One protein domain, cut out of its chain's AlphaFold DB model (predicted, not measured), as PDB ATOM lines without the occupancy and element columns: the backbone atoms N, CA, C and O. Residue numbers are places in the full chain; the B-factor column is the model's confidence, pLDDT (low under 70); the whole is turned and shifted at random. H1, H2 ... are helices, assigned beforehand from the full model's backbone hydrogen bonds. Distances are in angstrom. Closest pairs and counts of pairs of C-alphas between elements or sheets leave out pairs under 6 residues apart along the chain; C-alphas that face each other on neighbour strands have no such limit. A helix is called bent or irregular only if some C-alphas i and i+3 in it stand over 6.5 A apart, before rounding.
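This is residues 2 to 98 of the 434 residues of an uncharacterized protein of Hwanghaeella grinnelliae (UniProt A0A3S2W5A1). H3, the longest helix, makes one long side of a flat, loose frame; a hairpin of H1 and H2 makes the other, and short H4 packs at the first residues of H2. The 97 printed residues hold four named helices, H1 to H4 in order, and no named strand: all helix. The whole is loose, radius of gyration of the C-alphas 16.2 A, spanning 53 by 27 by 14 A.

H3, residues 56 to 85, is 42.8 A long, from C-alpha 56 at (48.898, 22.699, 42.042). H1 is residues 2 to 22, 30.9 A; H2 is residues 25 to 45, 30.6 A. H1 and H2 are only just irregular: C-alphas 18 and 21 are 6.8 A apart, 26 and 29 6.50 A. H4, residues 91 to 95, 6.2 A, ends at C-alpha 95 (21.169, 52.500, 27.062).

H3 touches H1 at residues 17 to 21 alone, closest C-alphas Pro 21 and Leu 76, 5.2 A, the same way at 32 degrees, a shallow tilt, only just short of steep. H2 and H3 are near each other. H1 and H2, a helical hairpin, touch, closest C-alphas Ala 13 and Ser 35, 4.0 A, opposite ways at a shallow 23 degrees. H2 touches H4 with residues 25 to 27 alone, closest C-alphas Phe 26 and Ile 94, 4.2 A. H1 and H4 are apart. Every O i to N i+4 pair is within hydrogen-bond range in H3 and H4; H1 and H2 have 15 of 17 each.

The farthest C-alphas, Ser 52 and Gly 87, are 52.6 A apart. The printed part has no cut and no long link. Residues 50 to 57 and 59 to 64 stand free; pLDDT is under 70 at residues 47 to 58.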
ATOM      1  N   ALA A   2      36.857  21.622  19.248       74.88
ATOM      2  CA  ALA A   2      36.228  21.969  20.544       74.88
ATOM      3  C   ALA A   2      37.178  22.686  21.528       74.88
ATOM      4  O   ALA A   2      36.775  23.643  22.181       74.88
ATOM      5  N   GLN A   3      38.446  22.261  21.577       78.88
ATOM      6  CA  GLN A   3      39.482  22.901  22.394       78.88
ATOM      7  C   GLN A   3      39.797  24.326  21.911       78.88
ATOM      8  O   GLN A   3      39.761  25.256  22.701       78.88
ATOM      9  N   GLU A   4      40.006  24.514  20.605       84.94
ATOM     10  CA  GLU A   4      40.266  25.837  20.008       84.94
ATOM     11  C   GLU A   4      39.101  26.807  20.248       84.94
ATOM     12  O   GLU A   4      39.317  27.988  20.511       84.94
ATOM     13  N   LEU A   5      37.858  26.308  20.202       86.19
ATOM     14  CA  LEU A   5      36.673  27.103  20.520       86.19
ATOM     15  C   LEU A   5      36.636  27.488  22.010       86.19
ATOM     16  O   LEU A   5      36.326  28.632  22.334       86.19
ATOM     17  N   ALA A   6      36.985  26.566  22.913       84.38
ATOM     18  CA  ALA A   6      37.074  26.840  24.350       84.38
ATOM     19  C   ALA A   6      38.160  27.882  24.675       84.38
ATOM     20  O   ALA A   6      37.926  28.804  25.466       84.38
ATOM     21  N   ASP A   7      39.317  27.778  24.022       84.75
ATOM     22  CA  ASP A   7      40.424  28.724  24.151       84.75
ATOM     23  C   ASP A   7      40.015  30.108  23.624       84.75
ATOM     24  O   ASP A   7      40.173  31.112  24.323       84.75
ATOM     25  N   ALA A   8      39.383  30.172  22.447       89.62
ATOM     26  CA  ALA A   8      38.857  31.415  21.885       89.62
ATOM     27  C   ALA A   8      37.811  32.074  22.802       89.62
ATOM     28  O   ALA A   8      37.843  33.291  23.012       89.62
ATOM     29  N   CYS A   9      36.907  31.286  23.392       89.38
ATOM     30  CA  CYS A   9      35.930  31.779  24.363       89.38
ATOM     31  C   CYS A   9      36.601  32.297  25.643       89.38
ATOM     32  O   CYS A   9      36.183  33.324  26.175       89.38
ATOM     33  N   THR A  10      37.669  31.650  26.111       87.19
ATOM     34  CA  THR A  10      38.413  32.077  27.307       87.19
ATOM     35  C   THR A  10      39.167  33.376  27.061       87.19
ATOM     36  O   THR A  10      39.072  34.304  27.862       87.19
ATOM     37  N   ILE A  11      39.858  33.488  25.924       90.06
ATOM     38  CA  ILE A  11      40.530  34.726  25.514       90.06
ATOM     39  C   ILE A  11      39.503  35.852  25.383       90.06
ATOM     40  O   ILE A  11      39.703  36.932  25.935       90.06
ATOM     41  N   SER A  12      38.367  35.589  24.729       91.00
ATOM     42  CA  SER A  12      37.280  36.564  24.599       91.00
ATOM     43  C   SER A  12      36.745  37.003  25.962       91.00
ATOM     44  O   SER A  12      36.558  38.197  26.186       91.00
ATOM     45  N   ALA A  13      36.549  36.066  26.894       91.06
ATOM     46  CA  ALA A  13      36.110  36.367  28.250       91.06
ATOM     47  C   ALA A  13      37.097  37.292  28.975       91.06
ATOM     48  O   ALA A  13      36.682  38.309  29.537       91.06
ATOM     49  N   LEU A  14      38.393  36.980  28.914       89.38
ATOM     50  CA  LEU A  14      39.447  37.769  29.550       89.38
ATOM     51  C   LEU A  14      39.556  39.169  28.937       89.38
ATOM     52  O   LEU A  14      39.533  40.160  29.663       89.38
ATOM     53  N   VAL A  15      39.612  39.266  27.606       92.62
ATOM     54  CA  VAL A  15      39.737  40.542  26.885       92.62
ATOM     55  C   VAL A  15      38.527  41.438  27.149       92.62
ATOM     56  O   VAL A  15      38.689  42.597  27.530       92.62
ATOM     57  N   LEU A  16      37.309  40.906  27.010       92.25
ATOM     58  CA  LEU A  16      36.083  41.669  27.260       92.25
ATOM     59  C   LEU A  16      35.960  42.088  28.727       92.25
ATOM     60  O   LEU A  16      35.538  43.210  29.003       92.25
ATOM     61  N   GLY A  17      36.358  41.218  29.660       90.19
ATOM     62  CA  GLY A  17      36.354  41.507  31.093       90.19
ATOM     63  C   GLY A  17      37.329  42.625  31.460       90.19
ATOM     64  O   GLY A  17      36.949  43.558  32.159       90.19
ATOM     65  N   LEU A  18      38.559  42.582  30.940       92.12
ATOM     66  CA  LEU A  18      39.597  43.580  31.212       92.12
ATOM     67  C   LEU A  18      39.321  44.938  30.554       92.12
ATOM     68  O   LEU A  18      39.616  45.976  31.143       92.12
ATOM     69  N   ILE A  19      38.751  44.952  29.345       93.00
ATOM     70  CA  ILE A  19      38.467  46.196  28.610       93.00
ATOM     71  C   ILE A  19      37.165  46.848  29.092       93.00
ATOM     72  O   ILE A  19      37.035  48.071  29.045       93.00
ATOM     73  N   SER A  20      36.209  46.060  29.589       93.44
ATOM     74  CA  SER A  20      34.898  46.512  30.074       93.44
ATOM     75  C   SER A  20      34.965  47.776  30.961       93.44
ATOM     76  O   SER A  20      34.332  48.778  30.599       93.44
ATOM     77  N   PRO A  21      35.791  47.832  32.031       90.19
ATOM     78  CA  PRO A  21      35.926  49.000  32.899       90.19
ATOM     79  C   PRO A  21      36.542  50.228  32.228       90.19
ATOM     80  O   PRO A  21      36.537  51.287  32.850       90.19
ATOM     81  N   LEU A  22      37.021  50.142  30.984       90.50
ATOM     82  CA  LEU A  22      37.562  51.260  30.199       90.50
ATOM     83  C   LEU A  22      36.569  51.779  29.136       90.50
ATOM     84  O   LEU A  22      36.628  52.943  28.745       90.50
ATOM     85  N   MET A  23      35.587  50.973  28.711       91.44
ATOM     86  CA  MET A  23      34.627  51.335  27.646       91.44
ATOM     87  C   MET A  23      33.559  52.333  28.093       91.44
ATOM     88  O   MET A  23      33.231  52.387  29.261       91.44
ATOM     89  N   GLN A  24      32.920  53.102  27.212       88.00
ATOM     90  CA  GLN A  24      31.806  53.992  27.610       88.00
ATOM     91  C   GLN A  24      30.695  53.246  28.384       88.00
ATOM     92  O   GLN A  24      30.480  52.063  28.142       88.00
ATOM     93  N   LEU A  25      29.974  53.923  29.298       83.69
ATOM     94  CA  LEU A  25      29.008  53.288  30.223       83.69
ATOM     95  C   LEU A  25      27.996  52.368  29.522       83.69
ATOM     96  O   LEU A  25      27.687  51.293  30.036       83.69
ATOM     97  N   PHE A  26      27.524  52.749  28.333       84.56
ATOM     98  CA  PHE A  26      26.619  51.902  27.563       84.56
ATOM     99  C   PHE A  26      27.303  50.637  27.012       84.56
ATOM    100  O   PHE A  26      26.676  49.589  26.961       84.56
ATOM    101  N   LEU A  27      28.584  50.663  26.639       87.75
ATOM    102  CA  LEU A  27      29.311  49.470  26.172       87.75
ATOM    103  C   LEU A  27      29.849  48.609  27.321       87.75
ATOM    104  O   LEU A  27      29.930  47.392  27.182       87.75
ATOM    105  N   MET A  28      30.173  49.234  28.454       90.75
ATOM    106  CA  MET A  28      30.767  48.595  29.630       90.75
ATOM    107  C   MET A  28      29.970  47.371  30.092       90.75
ATOM    108  O   MET A  28      30.524  46.281  30.204       90.75
ATOM    109  N   TRP A  29      28.659  47.518  30.322       86.00
ATOM    110  CA  TRP A  29      27.843  46.405  30.818       86.00
ATOM    111  C   TRP A  29      27.698  45.279  29.785       86.00
ATOM    112  O   TRP A  29      27.689  44.112  30.162       86.00
ATOM    113  N   ARG A  30      27.640  45.607  28.486       89.88
ATOM    114  CA  ARG A  30      27.556  44.616  27.399       89.88
ATOM    115  C   ARG A  30      28.824  43.775  27.342       89.88
ATOM    116  O   ARG A  30      28.736  42.555  27.300       89.88
ATOM    117  N   ALA A  31      29.989  44.422  27.404       90.44
ATOM    118  CA  ALA A  31      31.277  43.740  27.451       90.44
ATOM    119  C   ALA A  31      31.421  42.879  28.717       90.44
ATOM    120  O   ALA A  31      31.840  41.729  28.622       90.44
ATOM    121  N   ALA A  32      30.997  43.384  29.881       87.94
ATOM    122  CA  ALA A  32      31.000  42.610  31.122       87.94
ATOM    123  C   ALA A  32      30.107  41.359  31.034       87.94
ATOM    124  O   ALA A  32      30.525  40.266  31.403       87.94
ATOM    125  N   VAL A  33      28.889  41.491  30.503       88.75
ATOM    126  CA  VAL A  33      27.952  40.369  30.353       88.75
ATOM    127  C   VAL A  33      28.445  39.358  29.316       88.75
ATOM    128  O   VAL A  33      28.440  38.157  29.580       88.75
ATOM    129  N   LEU A  34      28.921  39.823  28.158       91.38
ATOM    130  CA  LEU A  34      29.499  38.958  27.127       91.38
ATOM    131  C   LEU A  34      30.747  38.224  27.626       91.38
ATOM    132  O   LEU A  34      30.942  37.068  27.263       91.38
ATOM    133  N   SER A  35      31.551  38.852  28.489       91.62
ATOM    134  CA  SER A  35      32.680  38.198  29.156       91.62
ATOM    135  C   SER A  35      32.220  36.998  29.991       91.62
ATOM    136  O   SER A  35      32.756  35.900  29.838       91.62
ATOM    137  N   VAL A  36      31.168  37.165  30.800       88.50
ATOM    138  CA  VAL A  36      30.592  36.071  31.602       88.50
ATOM    139  C   VAL A  36      30.013  34.969  30.712       88.50
ATOM    140  O   VAL A  36      30.264  33.791  30.960       88.50
ATOM    141  N   ILE A  37      29.278  35.326  29.654       88.50
ATOM    142  CA  ILE A  37      28.726  34.353  28.698       88.50
ATOM    143  C   ILE A  37      29.852  33.545  28.041       88.50
ATOM    144  O   ILE A  37      29.778  32.318  27.999       88.50
ATOM    145  N   ALA A  38      30.906  34.217  27.576       88.75
ATOM    146  CA  ALA A  38      32.061  33.572  26.963       88.75
ATOM    147  C   ALA A  38      32.789  32.652  27.956       88.75
ATOM    148  O   ALA A  38      33.163  31.538  27.596       88.75
ATOM    149  N   PHE A  39      32.916  33.060  29.221       88.06
ATOM    150  CA  PHE A  39      33.525  32.236  30.265       88.06
ATOM    151  C   PHE A  39      32.723  30.958  30.548       88.06
ATOM    152  O   PHE A  39      33.288  29.865  30.652       88.06
ATOM    153  N   VAL A  40      31.396  31.069  30.643       85.00
ATOM    154  CA  VAL A  40      30.519  29.910  30.855       85.00
ATOM    155  C   VAL A  40      30.534  28.989  29.636       85.00
ATOM    156  O   VAL A  40      30.661  27.777  29.801       85.00
ATOM    157  N   ALA A  41      30.495  29.542  28.421       85.56
ATOM    158  CA  ALA A  41      30.635  28.767  27.189       85.56
ATOM    159  C   ALA A  41      31.971  28.008  27.145       85.56
ATOM    160  O   ALA A  41      31.978  26.802  26.905       85.56
ATOM    161  N   ALA A  42      33.087  28.671  27.470       84.25
ATOM    162  CA  ALA A  42      34.392  28.022  27.572       84.25
ATOM    163  C   ALA A  42      34.381  26.884  28.600       84.25
ATOM    164  O   ALA A  42      34.839  25.787  28.311       84.25
ATOM    165  N   SER A  43      33.788  27.107  29.776       78.19
ATOM    166  CA  SER A  43      33.713  26.108  30.856       78.19
ATOM    167  C   SER A  43      32.908  24.853  30.484       78.19
ATOM    168  O   SER A  43      33.142  23.773  31.042       78.19
ATOM    169  N   LEU A  44      31.948  24.993  29.565       75.62
ATOM    170  CA  LEU A  44      31.176  23.884  29.001       75.62
ATOM    171  C   LEU A  44      31.924  23.160  27.880       75.62
ATOM    172  O   LEU A  44      31.788  21.943  27.761       75.62
ATOM    173  N   LEU A  45      32.691  23.900  27.075       78.94
ATOM    174  CA  LEU A  45      33.477  23.367  25.961       78.94
ATOM    175  C   LEU A  45      34.767  22.684  26.422       78.94
ATOM    176  O   LEU A  45      35.172  21.687  25.823       78.94
ATOM    177  N   PHE A  46      35.396  23.177  27.494       72.19
ATOM    178  CA  PHE A  46      36.511  22.482  28.117       72.19
ATOM    179  C   PHE A  46      36.037  21.116  28.613       72.19
ATOM    180  O   PHE A  46      35.068  20.986  29.375       72.19
ATOM    181  N   GLY A  47      36.752  20.082  28.168       58.91
ATOM    182  CA  GLY A  47      36.542  18.721  28.635       58.91
ATOM    183  C   GLY A  47      36.653  18.633  30.161       58.91
ATOM    184  O   GLY A  47      37.234  19.513  30.801       58.91
ATOM    185  N   PRO A  48      36.096  17.577  30.780       56.72
ATOM    186  CA  PRO A  48      36.270  17.362  32.209       56.72
ATOM    187  C   PRO A  48      37.768  17.372  32.527       56.72
ATOM    188  O   PRO A  48      38.517  16.559  31.981       56.72
ATOM    189  N   VAL A  49      38.197  18.303  33.385       53.75
ATOM    190  CA  VAL A  49      39.576  18.355  33.878       53.75
ATOM    191  C   VAL A  49      39.866  16.991  34.473       53.75
ATOM    192  O   VAL A  49      39.168  16.560  35.402       53.75
ATOM    193  N   ARG A  50      40.832  16.270  33.892       52.88
ATOM    194  CA  ARG A  50      41.167  14.940  34.390       52.88
ATOM    195  C   ARG A  50      41.565  15.111  35.842       52.88
ATOM    196  O   ARG A  50      42.269  16.045  36.208       52.88
ATOM    197  N   TRP A  51      41.105  14.211  36.692       50.34
ATOM    198  CA  TRP A  51      41.431  14.258  38.112       50.34
ATOM    199  C   TRP A  51      42.929  14.269  38.403       50.34
ATOM    200  O   TRP A  51      43.355  14.884  39.371       50.34
ATOM    201  N   SER A  52      43.721  13.621  37.547       48.09
ATOM    202  CA  SER A  52      45.186  13.661  37.587       48.09
ATOM    203  C   SER A  52      45.776  15.049  37.346       48.09
ATOM    204  O   SER A  52      46.934  15.270  37.681       48.09
ATOM    205  N   ASP A  53      44.995  15.951  36.754       49.97
ATOM    206  CA  ASP A  53      45.413  17.275  36.301       49.97
ATOM    207  C   ASP A  53      44.903  18.366  37.262       49.97
ATOM    208  O   ASP A  53      45.302  19.524  37.148       49.97
ATOM    209  N   GLN A  54      44.098  17.999  38.277       55.31
ATOM    210  CA  GLN A  54      43.729  18.852  39.418       55.31
ATOM    211  C   GLN A  54      44.902  19.025  40.405       55.31
ATOM    212  O   GLN A  54      44.751  18.924  41.622       55.31
ATOM    213  N   ASN A  55      46.094  19.269  39.866       60.59
ATOM    214  CA  ASN A  55      47.322  19.511  40.611       60.59
ATOM    215  C   ASN A  55      47.409  20.977  41.060       60.59
ATOM    216  O   ASN A  55      46.533  21.798  40.780       60.59
ATOM    217  N   PHE A  56      48.533  21.325  41.693       64.06
ATOM    218  CA  PHE A  56      48.898  22.699  42.042       64.06
ATOM    219  C   PHE A  56      48.668  23.694  40.886       64.06
ATOM    220  O   PHE A  56      48.146  24.778  41.117       64.06
ATOM    221  N   GLY A  57      48.942  23.303  39.634       62.62
ATOM    222  CA  GLY A  57      48.679  24.135  38.452       62.62
ATOM    223  C   GLY A  57      47.202  24.514  38.250       62.62
ATOM    224  O   GLY A  57      46.912  25.660  37.928       62.62
ATOM    225  N   TYR A  58      46.258  23.602  38.510       66.56
ATOM    226  CA  TYR A  58      44.818  23.895  38.440       66.56
ATOM    227  C   TYR A  58      44.374  24.832  39.571       66.56
ATOM    228  O   TYR A  58      43.566  25.736  39.360       66.56
ATOM    229  N   PHE A  59      44.933  24.650  40.773       70.12
ATOM    230  CA  PHE A  59      44.695  25.551  41.900       70.12
ATOM    231  C   PHE A  59      45.213  26.966  41.609       70.12
ATOM    232  O   PHE A  59      44.466  27.930  41.762       70.12
ATOM    233  N   VAL A  60      46.454  27.086  41.125       74.38
ATOM    234  CA  VAL A  60      47.057  28.366  40.726       74.38
ATOM    235  C   VAL A  60      46.260  29.017  39.595       74.38
ATOM    236  O   VAL A  60      45.955  30.203  39.679       74.38
ATOM    237  N   GLY A  61      45.849  28.253  38.578       77.12
ATOM    238  CA  GLY A  61      45.016  28.756  37.483       77.12
ATOM    239  C   GLY A  61      43.681  29.328  37.967       77.12
ATOM    240  O   GLY A  61      43.324  30.451  37.610       77.12
ATOM    241  N   ASN A  62      42.975  28.612  38.848       77.69
ATOM    242  CA  ASN A  62      41.744  29.120  39.458       77.69
ATOM    243  C   ASN A  62      41.990  30.347  40.341       77.69
ATOM    244  O   ASN A  62      41.192  31.279  40.310       77.69
ATOM    245  N   ALA A  63      43.085  30.379  41.104       79.56
ATOM    246  CA  ALA A  63      43.435  31.533  41.928       79.56
ATOM    247  C   ALA A  63      43.692  32.786  41.072       79.56
ATOM    248  O   ALA A  63      43.176  33.856  41.394       79.56
ATOM    249  N   ILE A  64      44.414  32.647  39.953       82.12
ATOM    250  CA  ILE A  64      44.629  33.729  38.979       82.12
ATOM    251  C   ILE A  64      43.288  34.214  38.419       82.12
ATOM    252  O   ILE A  64      43.046  35.418  38.362       82.12
ATOM    253  N   LEU A  65      42.399  33.291  38.046       81.56
ATOM    254  CA  LEU A  65      41.095  33.638  37.489       81.56
ATOM    255  C   LEU A  65      40.211  34.377  38.502       81.56
ATOM    256  O   LEU A  65      39.611  35.397  38.168       81.56
ATOM    257  N   VAL A  66      40.173  33.909  39.751       83.88
ATOM    258  CA  VAL A  66      39.452  34.573  40.847       83.88
ATOM    259  C   VAL A  66      40.017  35.968  41.102       83.88
ATOM    260  O   VAL A  66      39.247  36.922  41.205       83.88
ATOM    261  N   LEU A  67      41.342  36.114  41.155       86.12
ATOM    262  CA  LEU A  67      41.988  37.413  41.342       86.12
ATOM    263  C   LEU A  67      41.640  38.379  40.201       86.12
ATOM    264  O   LEU A  67      41.293  39.532  40.454       86.12
ATOM    265  N   LEU A  68      41.670  37.904  38.954       85.19
ATOM    266  CA  LEU A  68      41.311  38.702  37.785       85.19
ATOM    267  C   LEU A  68      39.840  39.139  37.831       85.19
ATOM    268  O   LEU A  68      39.544  40.309  37.592       85.19
ATOM    269  N   CYS A  69      38.929  38.246  38.227       85.50
ATOM    270  CA  CYS A  69      37.528  38.590  38.472       85.50
ATOM    271  C   CYS A  69      37.384  39.674  39.550       85.50
ATOM    272  O   CYS A  69      36.635  40.627  39.348       85.50
ATOM    273  N   ILE A  70      38.116  39.572  40.666       88.19
ATOM    274  CA  ILE A  70      38.099  40.584  41.736       88.19
ATOM    275  C   ILE A  70      38.574  41.941  41.205       88.19
ATOM    276  O   ILE A  70      37.909  42.946  41.446       88.19
ATOM    277  N   ILE A  71      39.674  41.980  40.447       88.56
ATOM    278  CA  ILE A  71      40.217  43.217  39.861       88.56
ATOM    279  C   ILE A  71      39.197  43.865  38.917       88.56
ATOM    280  O   ILE A  71      38.921  45.061  39.033       88.56
ATOM    281  N   VAL A  72      38.600  43.088  38.008       88.62
ATOM    282  CA  VAL A  72      37.595  43.587  37.055       88.62
ATOM    283  C   VAL A  72      36.348  44.095  37.783       88.62
ATOM    284  O   VAL A  72      35.864  45.186  37.479       88.62
ATOM    285  N   LEU A  73      35.841  43.348  38.769       89.81
ATOM    286  CA  LEU A  73      34.680  43.752  39.565       89.81
ATOM    287  C   LEU A  73      34.962  45.013  40.386       89.81
ATOM    288  O   LEU A  73      34.118  45.906  40.423       89.81
ATOM    289  N   ALA A  74      36.146  45.127  40.990       90.31
ATOM    290  CA  ALA A  74      36.560  46.321  41.721       90.31
ATOM    291  C   ALA A  74      36.664  47.541  40.795       90.31
ATOM    292  O   ALA A  74      36.164  48.612  41.135       90.31
ATOM    293  N   ALA A  75      37.237  47.382  39.598       89.75
ATOM    294  CA  ALA A  75      37.325  48.449  38.602       89.75
ATOM    295  C   ALA A  75      35.936  48.894  38.108       89.75
ATOM    296  O   ALA A  75      35.665  50.094  38.011       89.75
ATOM    297  N   LEU A  76      35.030  47.943  37.850       90.12
ATOM    298  CA  LEU A  76      33.632  48.221  37.513       90.12
ATOM    299  C   LEU A  76      32.906  48.954  38.643       90.12
ATOM    300  O   LEU A  76      32.248  49.964  38.391       90.12
ATOM    301  N   ALA A  77      33.039  48.474  39.882       90.38
ATOM    302  CA  ALA A  77      32.412  49.070  41.054       90.38
ATOM    303  C   ALA A  77      32.917  50.498  41.280       90.38
ATOM    304  O   ALA A  77      32.111  51.422  41.367       90.38
ATOM    305  N   LEU A  78      34.238  50.704  41.279       92.19
ATOM    306  CA  LEU A  78      34.850  52.025  41.402       92.19
ATOM    307  C   LEU A  78      34.341  52.967  40.310       92.19
ATOM    308  O   LEU A  78      33.970  54.109  40.584       92.19
ATOM    309  N   ARG A  79      34.262  52.487  39.068       88.56
ATOM    310  CA  ARG A  79      33.765  53.288  37.954       88.56
ATOM    311  C   ARG A  79      32.292  53.657  38.098       88.56
ATOM    312  O   ARG A  79      31.933  54.802  37.820       88.56
ATOM    313  N   LEU A  80      31.448  52.723  38.527       88.25
ATOM    314  CA  LEU A  80      30.034  52.978  38.804       88.25
ATOM    315  C   LEU A  80      29.865  53.966  39.965       88.25
ATOM    316  O   LEU A  80      29.052  54.882  39.852       88.25
ATOM    317  N   ILE A  81      30.673  53.855  41.023       90.44
ATOM    318  CA  ILE A  81      30.699  54.805  42.147       90.44
ATOM    319  C   ILE A  81      31.071  56.204  41.645       90.44
ATOM    320  O   ILE A  81      30.337  57.154  41.902       90.44
ATOM    321  N   VAL A  82      32.144  56.343  40.858       90.06
ATOM    322  CA  VAL A  82      32.565  57.637  40.285       90.06
ATOM    323  C   VAL A  82      31.503  58.208  39.340       90.06
ATOM    324  O   VAL A  82      31.227  59.408  39.372       90.06
ATOM    325  N   ALA A  83      30.888  57.377  38.495       88.19
ATOM    326  CA  ALA A  83      29.818  57.806  37.595       88.19
ATOM    327  C   ALA A  83      28.578  58.285  38.364       88.19
ATOM    328  O   ALA A  83      27.966  59.279  37.969       88.19
ATOM    329  N   THR A  84      28.244  57.616  39.468       89.38
ATOM    330  CA  THR A  84      27.139  57.983  40.363       89.38
ATOM    331  C   THR A  84      27.448  59.283  41.102       89.38
ATOM    332  O   THR A  84      26.655  60.217  41.035       89.38
ATOM    333  N   ALA A  85      28.635  59.399  41.706       90.56
ATOM    334  CA  ALA A  85      29.082  60.599  42.414       90.56
ATOM    335  C   ALA A  85      29.144  61.842  41.508       90.56
ATOM    336  O   ALA A  85      28.914  62.957  41.960       90.56
ATOM    337  N   ARG A  86      29.421  61.659  40.209       89.56
ATOM    338  CA  ARG A  86      29.420  62.734  39.201       89.56
ATOM    339  C   ARG A  86      28.051  62.978  38.547       89.56
ATOM    340  O   ARG A  86      27.991  63.721  37.572       89.56
ATOM    341  N   GLY A  87      26.983  62.310  38.995       85.00
ATOM    342  CA  GLY A  87      25.634  62.447  38.427       85.00
ATOM    343  C   GLY A  87      25.497  61.971  36.973       85.00
ATOM    344  O   GLY A  87      24.537  62.316  36.292       85.00
ATOM    345  N   ARG A  88      26.457  61.186  36.463       82.94
ATOM    346  CA  ARG A  88      26.489  60.714  35.067       82.94
ATOM    347  C   ARG A  88      25.720  59.412  34.853       82.94
ATOM    348  O   ARG A  88      25.511  59.026  33.706       82.94
ATOM    349  N   LEU A  89      25.319  58.732  35.927       82.81
ATOM    350  CA  LEU A  89      24.602  57.459  35.879       82.81
ATOM    351  C   LEU A  89      23.103  57.674  35.594       82.81
ATOM    352  O   LEU A  89      22.262  57.598  36.482       82.81
ATOM    353  N   THR A  90      22.761  57.954  34.338       81.69
ATOM    354  CA  THR A  90      21.365  58.084  33.881       81.69
ATOM    355  C   THR A  90      20.939  56.883  33.034       81.69
ATOM    356  O   THR A  90      21.772  56.235  32.397       81.69
ATOM    357  N   SER A  91      19.635  56.599  32.950       75.88
ATOM    358  CA  SER A  91      19.104  55.529  32.080       75.88
ATOM    359  C   SER A  91      19.568  55.685  30.621       75.88
ATOM    360  O   SER A  91      19.968  54.711  29.981       75.88
ATOM    361  N   ALA A  92      19.621  56.925  30.123       78.06
ATOM    362  CA  ALA A  92      20.125  57.244  28.788       78.06
ATOM    363  C   ALA A  92      21.618  56.901  28.619       78.06
ATOM    364  O   ALA A  92      22.002  56.323  27.604       78.06
ATOM    365  N   SER A  93      22.451  57.175  29.632       77.75
ATOM    366  CA  SER A  93      23.893  56.874  29.601       77.75
ATOM    367  C   SER A  93      24.219  55.372  29.566       77.75
ATOM    368  O   SER A  93      25.266  54.985  29.048       77.75
ATOM    369  N   ILE A  94      23.319  54.528  30.088       79.31
ATOM    370  CA  ILE A  94      23.453  53.061  30.114       79.31
ATOM    371  C   ILE A  94      22.883  52.436  28.834       79.31
ATOM    372  O   ILE A  94      23.436  51.467  28.304       79.31
ATOM    373  N   LYS A  95      21.777  52.979  28.311       75.69
ATOM    374  CA  LYS A  95      21.169  52.500  27.062       75.69
ATOM    375  C   LYS A  95      22.028  52.843  25.844       75.69
ATOM    376  O   LYS A  95      22.269  51.963  25.014       75.69
ATOM    377  N   GLY A  96      22.535  54.075  25.789       75.50
ATOM    378  CA  GLY A  96      23.149  54.645  24.592       75.50
ATOM    379  C   GLY A  96      22.109  54.993  23.511       75.50
ATOM    380  O   GLY A  96      20.908  54.910  23.767       75.50
ATOM    381  N   PRO A  97      22.552  55.387  22.303       77.00
ATOM    382  CA  PRO A  97      21.660  55.704  21.184       77.00
ATOM    383  C   PRO A  97      20.831  54.484  20.753       77.00
ATOM    384  O   PRO A  97      21.412  53.427  20.474       77.00
ATOM    385  N   GLU A  98      19.505  54.637  20.678       73.81
ATOM    386  CA  GLU A  98      18.571  53.578  20.274       73.81
ATOM    387  C   GLU A  98      18.544  53.448  18.740       73.81
ATOM    388  O   GLU A  98      18.092  54.339  18.027       73.81
TER     389      GLU A  98